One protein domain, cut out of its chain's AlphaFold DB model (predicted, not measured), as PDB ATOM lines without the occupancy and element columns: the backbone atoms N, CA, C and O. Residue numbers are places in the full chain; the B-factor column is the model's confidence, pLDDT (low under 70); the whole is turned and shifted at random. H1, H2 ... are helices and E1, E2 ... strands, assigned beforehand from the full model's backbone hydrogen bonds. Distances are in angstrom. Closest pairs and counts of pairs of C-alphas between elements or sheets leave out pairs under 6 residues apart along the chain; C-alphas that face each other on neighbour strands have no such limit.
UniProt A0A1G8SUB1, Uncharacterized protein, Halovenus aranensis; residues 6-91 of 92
ATOM      1  N   ARG A   6     228.634 143.447 294.929       74.56
ATOM      2  CA  ARG A   6     229.009 144.210 293.738       74.56
ATOM      3  C   ARG A   6     227.881 144.077 292.726       74.56
ATOM      4  O   ARG A   6     227.552 142.971 292.311       74.56
ATOM      5  N   ILE A   7     227.276 145.205 292.373       77.38
ATOM      6  CA  ILE A   7     226.200 145.276 291.385       77.38
ATOM      7  C   ILE A   7     226.752 145.996 290.166       77.38
ATOM      8  O   ILE A   7     227.182 147.145 290.281       77.38
ATOM      9  N   THR A   8     226.714 145.335 289.018       80.12
ATOM     10  CA  THR A   8     227.073 145.929 287.732       80.12
ATOM     11  C   THR A   8     225.871 145.821 286.805       80.12
ATOM     12  O   THR A   8     225.154 144.822 286.832       80.12
ATOM     13  N   LYS A   9     225.602 146.870 286.026       79.00
ATOM     14  CA  LYS A   9     224.619 146.805 284.946       79.00
ATOM     15  C   LYS A   9     225.372 146.643 283.640       79.00
ATOM     16  O   LYS A   9     226.231 147.471 283.358       79.00
ATOM     17  N   GLU A  10     225.026 145.624 282.880       80.19
ATOM     18  CA  GLU A  10     225.638 145.322 281.593       80.19
ATOM     19  C   GLU A  10     224.545 145.194 280.529       80.19
ATOM     20  O   GLU A  10     223.401 144.833 280.827       80.19
ATOM     21  N   GLN A  11     224.880 145.526 279.285       78.44
ATOM     22  CA  GLN A  11     224.022 145.223 278.142       78.44
ATOM     23  C   GLN A  11     224.495 143.914 277.518       78.44
ATOM     24  O   GLN A  11     225.615 143.855 277.024       78.44
ATOM     25  N   LEU A  12     223.636 142.893 277.552       78.00
ATOM     26  CA  LEU A  12     223.871 141.587 276.930       78.00
ATOM     27  C   LEU A  12     222.889 141.453 275.762       78.00
ATOM     28  O   LEU A  12     221.664 141.443 275.949       78.00
ATOM     29  N   GLY A  13     223.408 141.490 274.536       74.19
ATOM     30  CA  GLY A  13     222.604 141.685 273.325       74.19
ATOM     31  C   GLY A  13     221.683 142.921 273.393       74.19
ATOM     32  O   GLY A  13     222.130 144.047 273.587       74.19
ATOM     33  N   ASN A  14     220.367 142.716 273.234       74.88
ATOM     34  CA  ASN A  14     219.341 143.777 273.305       74.88
ATOM     35  C   ASN A  14     218.707 143.922 274.707       74.88
ATOM     36  O   ASN A  14     217.594 144.445 274.833       74.88
ATOM     37  N   ARG A  15     219.344 143.389 275.756       74.62
ATOM     38  CA  ARG A  15     218.779 143.291 277.110       74.62
ATOM     39  C   ARG A  15     219.642 144.070 278.107       74.62
ATOM     40  O   ARG A  15     220.855 143.902 278.129       74.62
ATOM     41  N   GLU A  16     219.018 144.896 278.955       84.50
ATOM     42  CA  GLU A  16     219.682 145.405 280.166       84.50
ATOM     43  C   GLU A  16     219.657 144.292 281.216       84.50
ATOM     44  O   GLU A  16     218.591 143.831 281.632       84.50
ATOM     45  N   VAL A  17     220.841 143.843 281.619       84.00
ATOM     46  CA  VAL A  17     221.023 142.778 282.599       84.00
ATOM     47  C   VAL A  17     221.782 143.343 283.786       84.00
ATOM     48  O   VAL A  17     222.847 143.949 283.666       84.00
ATOM     49  N   LYS A  18     221.232 143.147 284.978       86.81
ATOM     50  CA  LYS A  18     221.925 143.451 286.224       86.81
ATOM     51  C   LYS A  18     222.626 142.198 286.708       86.81
ATOM     52  O   LYS A  18     221.983 141.194 286.992       86.81
ATOM     53  N   VAL A  19     223.931 142.295 286.884       85.31
ATOM     54  CA  VAL A  19     224.748 141.237 287.467       85.31
ATOM     55  C   VAL A  19     225.051 141.603 288.914       85.31
ATOM     56  O   VAL A  19     225.564 142.688 289.206       85.31
ATOM     57  N   LYS A  20     224.708 140.717 289.849       87.81
ATOM     58  CA  LYS A  20     224.998 140.881 291.278       87.81
ATOM     59  C   LYS A  20     225.934 139.779 291.739       87.81
ATOM     60  O   LYS A  20     225.505 138.640 291.871       87.81
ATOM     61  N   LEU A  21     227.165 140.136 292.080       84.69
ATOM     62  CA  LEU A  21     228.096 139.244 292.763       84.69
ATOM     63  C   LEU A  21     228.001 139.474 294.273       84.69
ATOM     64  O   LEU A  21     228.080 140.616 294.738       84.69
ATOM     65  N   ARG A  22     227.816 138.405 295.042       85.12
ATOM     66  CA  ARG A  22     227.654 138.467 296.498       85.12
ATOM     67  C   ARG A  22     228.380 137.319 297.187       85.12
ATOM     68  O   ARG A  22     228.368 136.202 296.685       85.12
ATOM     69  N   ASP A  23     228.924 137.584 298.369       85.44
ATOM     70  CA  ASP A  23     229.454 136.526 299.231       85.44
ATOM     71  C   ASP A  23     228.298 135.734 299.865       85.44
ATOM     72  O   ASP A  23     227.365 136.302 300.470       85.44
ATOM     73  N   ILE A  24     228.351 134.411 299.739       82.12
ATOM     74  CA  ILE A  24     227.367 133.485 300.303       82.12
ATOM     75  C   ILE A  24     228.020 132.559 301.323       82.12
ATOM     76  O   ILE A  24     229.231 132.420 301.398       82.12
ATOM     77  N   ARG A  25     227.191 131.989 302.198       78.12
ATOM     78  CA  ARG A  25     227.616 130.945 303.130       78.12
ATOM     79  C   ARG A  25     227.002 129.652 302.633       78.12
ATOM     80  O   ARG A  25     225.907 129.306 303.069       78.12
ATOM     81  N   HIS A  26     227.661 129.025 301.673       78.50
ATOM     82  CA  HIS A  26     227.304 127.708 301.167       78.50
ATOM     83  C   HIS A  26     228.454 126.747 301.489       78.50
ATOM     84  O   HIS A  26     229.596 127.203 301.539       78.50
ATOM     85  N   PRO A  27     228.183 125.461 301.775       80.44
ATOM     86  CA  PRO A  27     229.246 124.480 301.990       80.44
ATOM     87  C   PRO A  27     230.220 124.403 300.807       80.44
ATOM     88  O   PRO A  27     231.422 124.322 301.032       80.44
ATOM     89  N   ASP A  28     229.698 124.514 299.584       83.88
ATOM     90  CA  ASP A  28     230.476 124.308 298.352       83.88
ATOM     91  C   ASP A  28     230.861 125.611 297.622       83.88
ATOM     92  O   ASP A  28     231.751 125.609 296.776       83.88
ATOM     93  N   TYR A  29     230.233 126.746 297.966       85.00
ATOM     94  CA  TYR A  29     230.419 128.022 297.258       85.00
ATOM     95  C   TYR A  29     230.713 129.175 298.205       85.00
ATOM     96  O   TYR A  29     230.020 129.393 299.204       85.00
ATOM     97  N   GLU A  30     231.683 129.995 297.821       85.00
ATOM     98  CA  GLU A  30     232.014 131.219 298.545       85.00
ATOM     99  C   GLU A  30     231.247 132.424 298.006       85.00
ATOM    100  O   GLU A  30     230.905 133.359 298.741       85.00
ATOM    101  N   LYS A  31     230.964 132.411 296.701       87.94
ATOM    102  CA  LYS A  31     230.338 133.522 295.991       87.94
ATOM    103  C   LYS A  31     229.127 133.044 295.223       87.94
ATOM    104  O   LYS A  31     229.006 131.883 294.863       87.94
ATOM    105  N   GLN A  32     228.220 133.969 294.977       88.81
ATOM    106  CA  GLN A  32     227.077 133.764 294.112       88.81
ATOM    107  C   GLN A  32     227.023 134.908 293.118       88.81
ATOM    108  O   GLN A  32     227.069 136.078 293.518       88.81
ATOM    109  N   VAL A  33     226.882 134.574 291.843       88.19
ATOM    110  CA  VAL A  33     226.480 135.533 290.819       88.19
ATOM    111  C   VAL A  33     224.989 135.374 290.559       88.19
ATOM    112  O   VAL A  33     224.477 134.266 290.439       88.19
ATOM    113  N   GLU A  34     224.271 136.491 290.525       89.81
ATOM    114  CA  GLU A  34     222.893 136.545 290.048       89.81
ATOM    115  C   GLU A  34     222.828 137.408 288.797       89.81
ATOM    116  O   GLU A  34     223.162 138.594 288.843       89.81
ATOM    117  N   PHE A  35     222.364 136.813 287.708       88.75
ATOM    118  CA  PHE A  35     222.023 137.469 286.459       88.75
ATOM    119  C   PHE A  35     220.538 137.803 286.490       88.75
ATOM    120  O   PHE A  35     219.704 136.913 286.621       88.75
ATOM    121  N   ILE A  36     220.204 139.088 286.435       88.50
ATOM    122  CA  ILE A  36     218.840 139.582 286.614       88.50
ATOM    123  C   ILE A  36     218.456 140.376 285.374       88.50
ATOM    124  O   ILE A  36     219.004 141.453 285.128       88.50
ATOM    125  N   TYR A  37     217.498 139.862 284.617       85.69
ATOM    126  CA  TYR A  37     216.902 140.563 283.495       85.69
ATOM    127  C   TYR A  37     215.714 141.408 283.970       85.69
ATOM    128  O   TYR A  37     214.819 140.923 284.664       85.69
ATOM    129  N   GLU A  38     215.708 142.684 283.588       83.81
ATOM    130  CA  GLU A  38     214.617 143.623 283.852       83.81
ATOM    131  C   GLU A  38     214.229 144.311 282.542       83.81
ATOM    132  O   GLU A  38     214.986 145.117 281.997       83.81
ATOM    133  N   ARG A  39     213.039 144.019 282.021       72.31
ATOM    134  CA  ARG A  39     212.520 144.657 280.806       72.31
ATOM    135  C   ARG A  39     211.910 146.028 281.099       72.31
ATOM    136  O   ARG A  39     212.001 146.919 280.256       72.31
ATOM    137  N   SER A  40     211.308 146.198 282.279       62.84
ATOM    138  CA  SER A  40     210.455 147.355 282.584       62.84
ATOM    139  C   SER A  40     210.522 147.791 284.053       62.84
ATOM    140  O   SER A  40     209.487 147.880 284.693       62.84
ATOM    141  N   GLY A  41     211.717 148.049 284.599       58.66
ATOM    142  CA  GLY A  41     211.976 148.948 285.748       58.66
ATOM    143  C   GLY A  41     211.343 148.692 287.135       58.66
ATOM    144  O   GLY A  41     211.880 149.209 288.113       58.66
ATOM    145  N   ASP A  42     210.264 147.917 287.254       60.31
ATOM    146  CA  ASP A  42     209.459 147.760 288.474       60.31
ATOM    147  C   ASP A  42     209.649 146.391 289.150       60.31
ATOM    148  O   ASP A  42     209.438 146.264 290.356       60.31
ATOM    149  N   SER A  43     210.072 145.349 288.426       61.28
ATOM    150  CA  SER A  43     210.374 144.016 288.980       61.28
ATOM    151  C   SER A  43     211.277 143.206 288.040       61.28
ATOM    152  O   SER A  43     211.204 143.413 286.828       61.28
ATOM    153  N   PRO A  44     212.131 142.303 288.568       70.19
ATOM    154  CA  PRO A  44     212.920 141.400 287.738       70.19
ATOM    155  C   PRO A  44     212.003 140.417 287.007       70.19
ATOM    156  O   PRO A  44     211.205 139.734 287.646       70.19
ATOM    157  N   ASP A  45     212.130 140.359 285.684       79.00
ATOM    158  CA  ASP A  45     211.390 139.417 284.839       79.00
ATOM    159  C   ASP A  45     211.981 138.009 284.969       79.00
ATOM    160  O   ASP A  45     211.253 137.027 285.068       79.00
ATOM    161  N   GLU A  46     213.312 137.916 285.007       85.81
ATOM    162  CA  GLU A  46     214.028 136.646 285.029       85.81
ATOM    163  C   GLU A  46     215.291 136.781 285.885       85.81
ATOM    164  O   GLU A  46     216.006 137.783 285.815       85.81
ATOM    165  N   THR A  47     215.571 135.805 286.742       88.50
ATOM    166  CA  THR A  47     216.789 135.768 287.557       88.50
ATOM    167  C   THR A  47     217.411 134.390 287.498       88.50
ATOM    168  O   THR A  47     216.724 133.415 287.767       88.50
ATOM    169  N   TRP A  48     218.708 134.328 287.229       89.69
ATOM    170  CA  TRP A  48     219.514 133.112 287.247       89.69
ATOM    171  C   TRP A  48     220.644 133.259 288.253       89.69
ATOM    172  O   TRP A  48     221.359 134.260 288.246       89.69
ATOM    173  N   ALA A  49     220.784 132.287 289.144       88.88
ATOM    174  CA  ALA A  49     221.774 132.293 290.205       88.88
ATOM    175  C   ALA A  49     222.736 131.118 290.052       88.88
ATOM    176  O   ALA A  49     222.297 129.971 290.016       88.88
ATOM    177  N   TYR A  50     224.031 131.421 290.077       88.00
ATOM    178  CA  TYR A  50     225.099 130.427 290.079       88.00
ATOM    179  C   TYR A  50     225.971 130.587 291.316       88.00
ATOM    180  O   TYR A  50     226.310 131.711 291.711       88.00
ATOM    181  N   GLY A  51     226.322 129.462 291.927       89.19
ATOM    182  CA  GLY A  51     227.329 129.368 292.972       89.19
ATOM    183  C   GLY A  51     228.699 129.329 292.322       89.19
ATOM    184  O   GLY A  51     228.886 128.606 291.356       89.19
ATOM    185  N   ILE A  52     229.631 130.144 292.811       88.19
ATOM    186  CA  ILE A  52     230.981 130.263 292.267       88.19
ATOM    187  C   ILE A  52     232.002 129.844 293.327       88.19
ATOM    188  O   ILE A  52     231.984 130.356 294.456       88.19
ATOM    189  N   THR A  53     232.907 128.946 292.940       85.50
ATOM    190  CA  THR A  53     234.061 128.501 293.741       85.50
ATOM    191  C   THR A  53     235.257 129.462 293.620       85.50
ATOM    192  O   THR A  53     235.257 130.386 292.802       85.50
ATOM    193  N   GLU A  54     236.327 129.252 294.398       79.75
ATOM    194  CA  GLU A  54     237.581 130.022 294.251       79.75
ATOM    195  C   GLU A  54     238.187 129.922 292.843       79.75
ATOM    196  O   GLU A  54     238.805 130.871 292.357       79.75
ATOM    197  N   GLU A  55     237.958 128.799 292.162       82.12
ATOM    198  CA  GLU A  55     238.484 128.502 290.827       82.12
ATOM    199  C   GLU A  55     237.643 129.112 289.693       82.12
ATOM    200  O   GLU A  55     237.923 128.878 288.519       82.12
ATOM    201  N   LYS A  56     236.641 129.935 290.036       77.81
ATOM    202  CA  LYS A  56     235.653 130.510 289.107       77.81
ATOM    203  C   LYS A  56     234.799 129.469 288.374       77.81
ATOM    204  O   LYS A  56     234.315 129.736 287.270       77.81
ATOM    205  N   THR A  57     234.583 128.313 288.987       84.31
ATOM    206  CA  THR A  57     233.620 127.330 288.492       84.31
ATOM    207  C   THR A  57     232.222 127.721 288.956       84.31
ATOM    208  O   THR A  57     232.048 128.004 290.141       84.31
ATOM    209  N   ALA A  58     231.257 127.776 288.039       84.31
ATOM    210  CA  ALA A  58     229.851 128.043 288.300       84.31
ATOM    211  C   ALA A  58     229.027 126.754 288.291       84.31
ATOM    212  O   ALA A  58     229.069 126.011 287.313       84.31
ATOM    213  N   GLU A  59     228.224 126.560 289.334       86.38
ATOM    214  CA  GLU A  59     227.160 125.551 289.394       86.38
ATOM    215  C   GLU A  59     225.802 126.251 289.512       86.38
ATOM    216  O   GLU A  59     225.681 127.283 290.195       86.38
ATOM    217  N   PHE A  60     224.781 125.736 288.828       86.12
ATOM    218  CA  PHE A  60     223.443 126.309 288.890       86.12
ATOM    219  C   PHE A  60     222.835 126.125 290.286       86.12
ATOM    220  O   PHE A  60     222.752 125.023 290.815       86.12
ATOM    221  N   LEU A  61     222.358 127.217 290.891       84.19
ATOM    222  CA  LEU A  61     221.683 127.160 292.193       84.19
ATOM    223  C   LEU A  61     220.165 127.234 292.068       84.19
ATOM    224  O   LEU A  61     219.451 126.558 292.803       84.19
ATOM    225  N   ARG A  62     219.670 128.155 291.236       83.88
ATOM    226  CA  ARG A  62     218.234 128.407 291.038       83.88
ATOM    227  C   ARG A  62     217.998 129.394 289.906       83.88
ATOM    228  O   ARG A  62     218.840 130.261 289.648       83.88
ATOM    229  N   SER A  63     216.791 129.381 289.354       83.94
ATOM    230  CA  SER A  63     216.267 130.504 288.583       83.94
ATOM    231  C   SER A  63     214.872 130.909 289.061       83.94
ATOM    232  O   SER A  63     214.213 130.201 289.819       83.94
ATOM    233  N   SER A  64     214.411 132.094 288.666       79.69
ATOM    234  CA  SER A  64     213.049 132.550 288.963       79.69
ATOM    235  C   SER A  64     211.981 131.691 288.284       79.69
ATOM    236  O   SER A  64     210.874 131.590 288.806       79.69
ATOM    237  N   GLU A  65     212.307 131.084 287.139       69.31
ATOM    238  CA  GLU A  65     211.402 130.193 286.402       69.31
ATOM    239  C   GLU A  65     211.479 128.747 286.905       69.31
ATOM    240  O   GLU A  65     210.512 127.995 286.793       69.31
ATOM    241  N   ILE A  66     212.613 128.363 287.495       66.75
ATOM    242  CA  ILE A  66     212.930 126.990 287.865       66.75
ATOM    243  C   ILE A  66     213.460 126.975 289.302       66.75
ATOM    244  O   ILE A  66     214.627 127.269 289.566       66.75
ATOM    245  N   ASN A  67     212.574 126.626 290.240       59.44
ATOM    246  CA  ASN A  67     212.911 126.486 291.663       59.44
ATOM    247  C   ASN A  67     213.174 125.035 292.096       59.44
ATOM    248  O   ASN A  67     213.733 124.830 293.166       59.44
ATOM    249  N   ASP A  68     212.747 124.053 291.301       55.59
ATOM    250  CA  ASP A  68     212.792 122.632 291.651       55.59
ATOM    251  C   ASP A  68     212.880 121.824 290.350       55.59
ATOM    252  O   ASP A  68     211.867 121.600 289.682       55.59
ATOM    253  N   LEU A  69     214.086 121.429 289.939       55.56
ATOM    254  CA  LEU A  69     214.253 120.416 288.900       55.56
ATOM    255  C   LEU A  69     215.282 119.379 289.334       55.56
ATOM    256  O   LEU A  69     216.309 119.689 289.926       55.56
ATOM    257  N   LEU A  70     214.966 118.133 288.988       57.31
ATOM    258  CA  LEU A  70     215.854 116.973 289.041       57.31
ATOM    259  C   LEU A  70     217.011 117.069 288.022       57.31
ATOM    260  O   LEU A  70     217.874 116.199 288.026       57.31
ATOM    261  N   GLU A  71     217.000 118.082 287.149       59.91
ATOM    262  CA  GLU A  71     217.903 118.258 286.010       59.91
ATOM    263  C   GLU A  71     218.264 119.750 285.881       59.91
ATOM    264  O   GLU A  71     217.375 120.607 285.948       59.91
ATOM    265  N   GLU A  72     219.556 120.065 285.746       67.44
ATOM    266  CA  GLU A  72     220.026 121.439 285.539       67.44
ATOM    267  C   GLU A  72     219.525 121.964 284.185       67.44
ATOM    268  O   GLU A  72     219.779 121.337 283.156       67.44
ATOM    269  N   PRO A  73     218.788 123.089 284.153       75.38
ATOM    270  CA  PRO A  73     218.314 123.650 282.901       75.38
ATOM    271  C   PRO A  73     219.453 124.340 282.150       75.38
ATOM    272  O   PRO A  73     220.255 125.058 282.750       75.38
ATOM    273  N   ASP A  74     219.455 124.201 280.824       80.50
ATOM    274  CA  ASP A  74     220.380 124.943 279.971       80.50
ATOM    275  C   ASP A  74     220.206 126.461 280.191       80.50
ATOM    276  O   ASP A  74     219.075 126.971 280.111       80.50
ATOM    277  N   PRO A  75     221.293 127.209 280.465       83.75
ATOM    278  CA  PRO A  75     221.224 128.656 280.581       83.75
ATOM    279  C   PRO A  75     220.736 129.292 279.276       83.75
ATOM    280  O   PRO A  75     221.136 128.889 278.185       83.75
ATOM    281  N   PRO A  76     219.921 130.354 279.341       86.31
ATOM    282  CA  PRO A  76     219.611 131.136 278.156       86.31
ATOM    283  C   PRO A  76     220.866 131.883 277.675       86.31
ATOM    284  O   PRO A  76     221.679 132.325 278.482       86.31
ATOM    285  N   ALA A  77     220.970 132.142 276.368       86.69
ATOM    286  CA  ALA A  77     222.165 132.731 275.739       86.69
ATOM    287  C   ALA A  77     222.705 134.019 276.398       86.69
ATOM    288  O   ALA A  77     223.901 134.277 276.391       86.69
ATOM    289  N   TRP A  78     221.834 134.844 276.987       86.00
ATOM    290  CA  TRP A  78     222.253 136.065 277.685       86.00
ATOM    291  C   TRP A  78     222.923 135.779 279.039       86.00
ATOM    292  O   TRP A  78     223.725 136.578 279.503       86.00
ATOM    293  N   VAL A  79     222.595 134.662 279.691       87.50
ATOM    294  CA  VAL A  79     223.288 134.187 280.897       87.50
ATOM    295  C   VAL A  79     224.643 133.608 280.513       87.50
ATOM    296  O   VAL A  79     225.627 133.933 281.171       87.50
ATOM    297  N   GLU A  80     224.714 132.831 279.428       87.81
ATOM    298  CA  GLU A  80     225.980 132.318 278.885       87.81
ATOM    299  C   GLU A  80     226.948 133.462 278.552       87.81
ATOM    300  O   GLU A  80     228.067 133.488 279.062       87.81
ATOM    301  N   GLU A  81     226.486 134.477 277.812       87.56
ATOM    302  CA  GLU A  81     227.266 135.685 277.496       87.56
ATOM    303  C   GLU A  81     227.763 136.388 278.774       87.56
ATOM    304  O   GLU A  81     228.907 136.841 278.862       87.56
ATOM    305  N   GLY A  82     226.919 136.441 279.808       85.88
ATOM    306  CA  GLY A  82     227.270 137.019 281.101       85.88
ATOM    307  C   GLY A  82     228.336 136.223 281.865       85.88
ATOM    308  O   GLY A  82     229.214 136.825 282.491       85.88
ATOM    309  N   LEU A  83     228.274 134.891 281.818       85.81
ATOM    310  CA  LEU A  83     229.272 133.997 282.414       85.81
ATOM    311  C   LEU A  83     230.620 134.126 281.690       85.81
ATOM    312  O   LEU A  83     231.652 134.298 282.346       85.81
ATOM    313  N   GLU A  84     230.605 134.154 280.355       85.94
ATOM    314  CA  GLU A  84     231.797 134.358 279.526       85.94
ATOM    315  C   GLU A  84     232.468 135.710 279.797       85.94
ATOM    316  O   GLU A  84     233.682 135.773 280.005       85.94
ATOM    317  N   MET A  85     231.693 136.800 279.869       83.69
ATOM    318  CA  MET A  85     232.217 138.143 280.157       83.69
ATOM    319  C   MET A  85     232.987 138.224 281.481       83.69
ATOM    320  O   MET A  85     233.892 139.049 281.626       83.69
ATOM    321  N   TRP A  86     232.618 137.398 282.459       77.69
ATOM    322  CA  TRP A  86     233.233 137.377 283.786       77.69
ATOM    323  C   TRP A  86     234.299 136.283 283.931       77.69
ATOM    324  O   TRP A  86     234.870 136.140 285.020       77.69
ATOM    325  N   ASP A  87     234.620 135.572 282.841       80.94
ATOM    326  CA  ASP A  87     235.572 134.456 282.816       80.94
ATOM    327  C   ASP A  87     235.194 133.388 283.861       80.94
ATOM    328  O   ASP A  87     236.029 132.918 284.637       80.94
ATOM    329  N   ILE A  88     233.896 133.076 283.936       81.56
ATOM    330  CA  ILE A  88     233.320 132.056 284.816       81.56
ATOM    331  C   ILE A  88     233.027 130.821 283.965       81.56
ATOM    332  O   ILE A  88     232.392 130.924 282.917       81.56
ATOM    333  N   ARG A  89     233.479 129.647 284.411       76.94
ATOM    334  CA  ARG A  89     233.289 128.382 283.686       76.94
ATOM    335  C   ARG A  89     232.166 127.585 284.324       76.94
ATOM    336  O   ARG A  89     232.234 127.344 285.521       76.94
ATOM    337  N   VAL A  90     231.168 127.164 283.556       72.00
ATOM    338  CA  VAL A  90     230.143 126.234 284.057       72.00
ATOM    339  C   VAL A  90     230.772 124.848 284.192       72.00
ATOM    340  O   VAL A  90     231.532 124.440 283.313       72.00
ATOM    341  N   GLN A  91     230.536 124.172 285.315       66.56
ATOM    342  CA  GLN A  91     230.986 122.792 285.497       66.56
ATOM    343  C   GLN A  91     230.170 121.867 284.583       66.56
ATOM    344  O   GLN A  91     228.947 121.948 284.599       66.56
TER     345      GLN A  91
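AT A GLANCE: This is residues 6 to 91 of the 92 residues of an uncharacterized protein of Halovenus aranensis (UniProt A0A1G8SUB1). One strongly twisted sheet of five strands, E1 to E5, curls round a single helix, H1, which lies over one of its faces; no named element covers the other face. A long loop, residues 64 to 76, leads from E5 to H1, and after the helix the backbone comes back to E5, where residues 89 to 90 pair with residues 57 to 58. The printed part has 86 residues, with five named strands followed by one named helix; the sheet's order is E1, E2, E3, E4, E5, all antiparallel, and the class is mostly strand. The whole is compact, with a radius of gyration of the C-alphas of 12.4 A and spans of 35 by 27 by 21 A.

HOW THE PARTS SIT: E1, residues 6 to 12, and E2, residues 15 to 23, form a hairpin at 154 degrees between their directions, with N 8 and O 19 2.9 A apart. E3, residues 31 to 37, is antiparallel to E2 at 161 degrees, with N 20 and O 34 2.8 A apart. E4, residues 46 to 52, is antiparallel to E3 at 163 degrees, with N 35 and O 48 2.8 A apart. E5, residues 57 to 63, is antiparallel to E4 at 147 degrees, with N 51 and O 59 2.9 A apart. The five strands make a meander, each the antiparallel neighbour of the one before. E1 and E5 are the edge strands, and they are apart. H1, residues 77 to 85, is on the sheet, which curls round it; every O i to N i+4 pair in H1 is within hydrogen-bond range. The closest C-alphas of E1 and H1 are those of Leu 12 and Trp 78, 5.8 A apart. Those of E3 and H1 are Phe 35 and Val 79, 6.6 A apart. E2 and H1 are near each other, with 8 pairs of C-alphas within 10 A. The short pairing of residues 57 to 58 of E5 with residues 89 to 90 is parallel.

IN THESE COORDINATES: E1 begins at C-alpha 6, (229.009, 144.210, 293.738), and is 17.8 A long. E2, the longest strand, measures 25.5 A, E3 19.7 A, E4 19.5 A and E5 17.6 A. H1 runs 12.2 A from C-alpha 77, (222.165, 132.731, 275.739), to C-alpha 85, (232.217, 138.143, 280.157).

THE WHOLE: The two C-alphas farthest apart are those of Asn 14 and Pro 27, 36.0 A. The printed part has no cut. The link from E5 to H1 is long, with 13 residues. The mean pLDDT of the printed part is 79.8; residues 40 to 43, residues 65 to 72 and residue 91 are under 70.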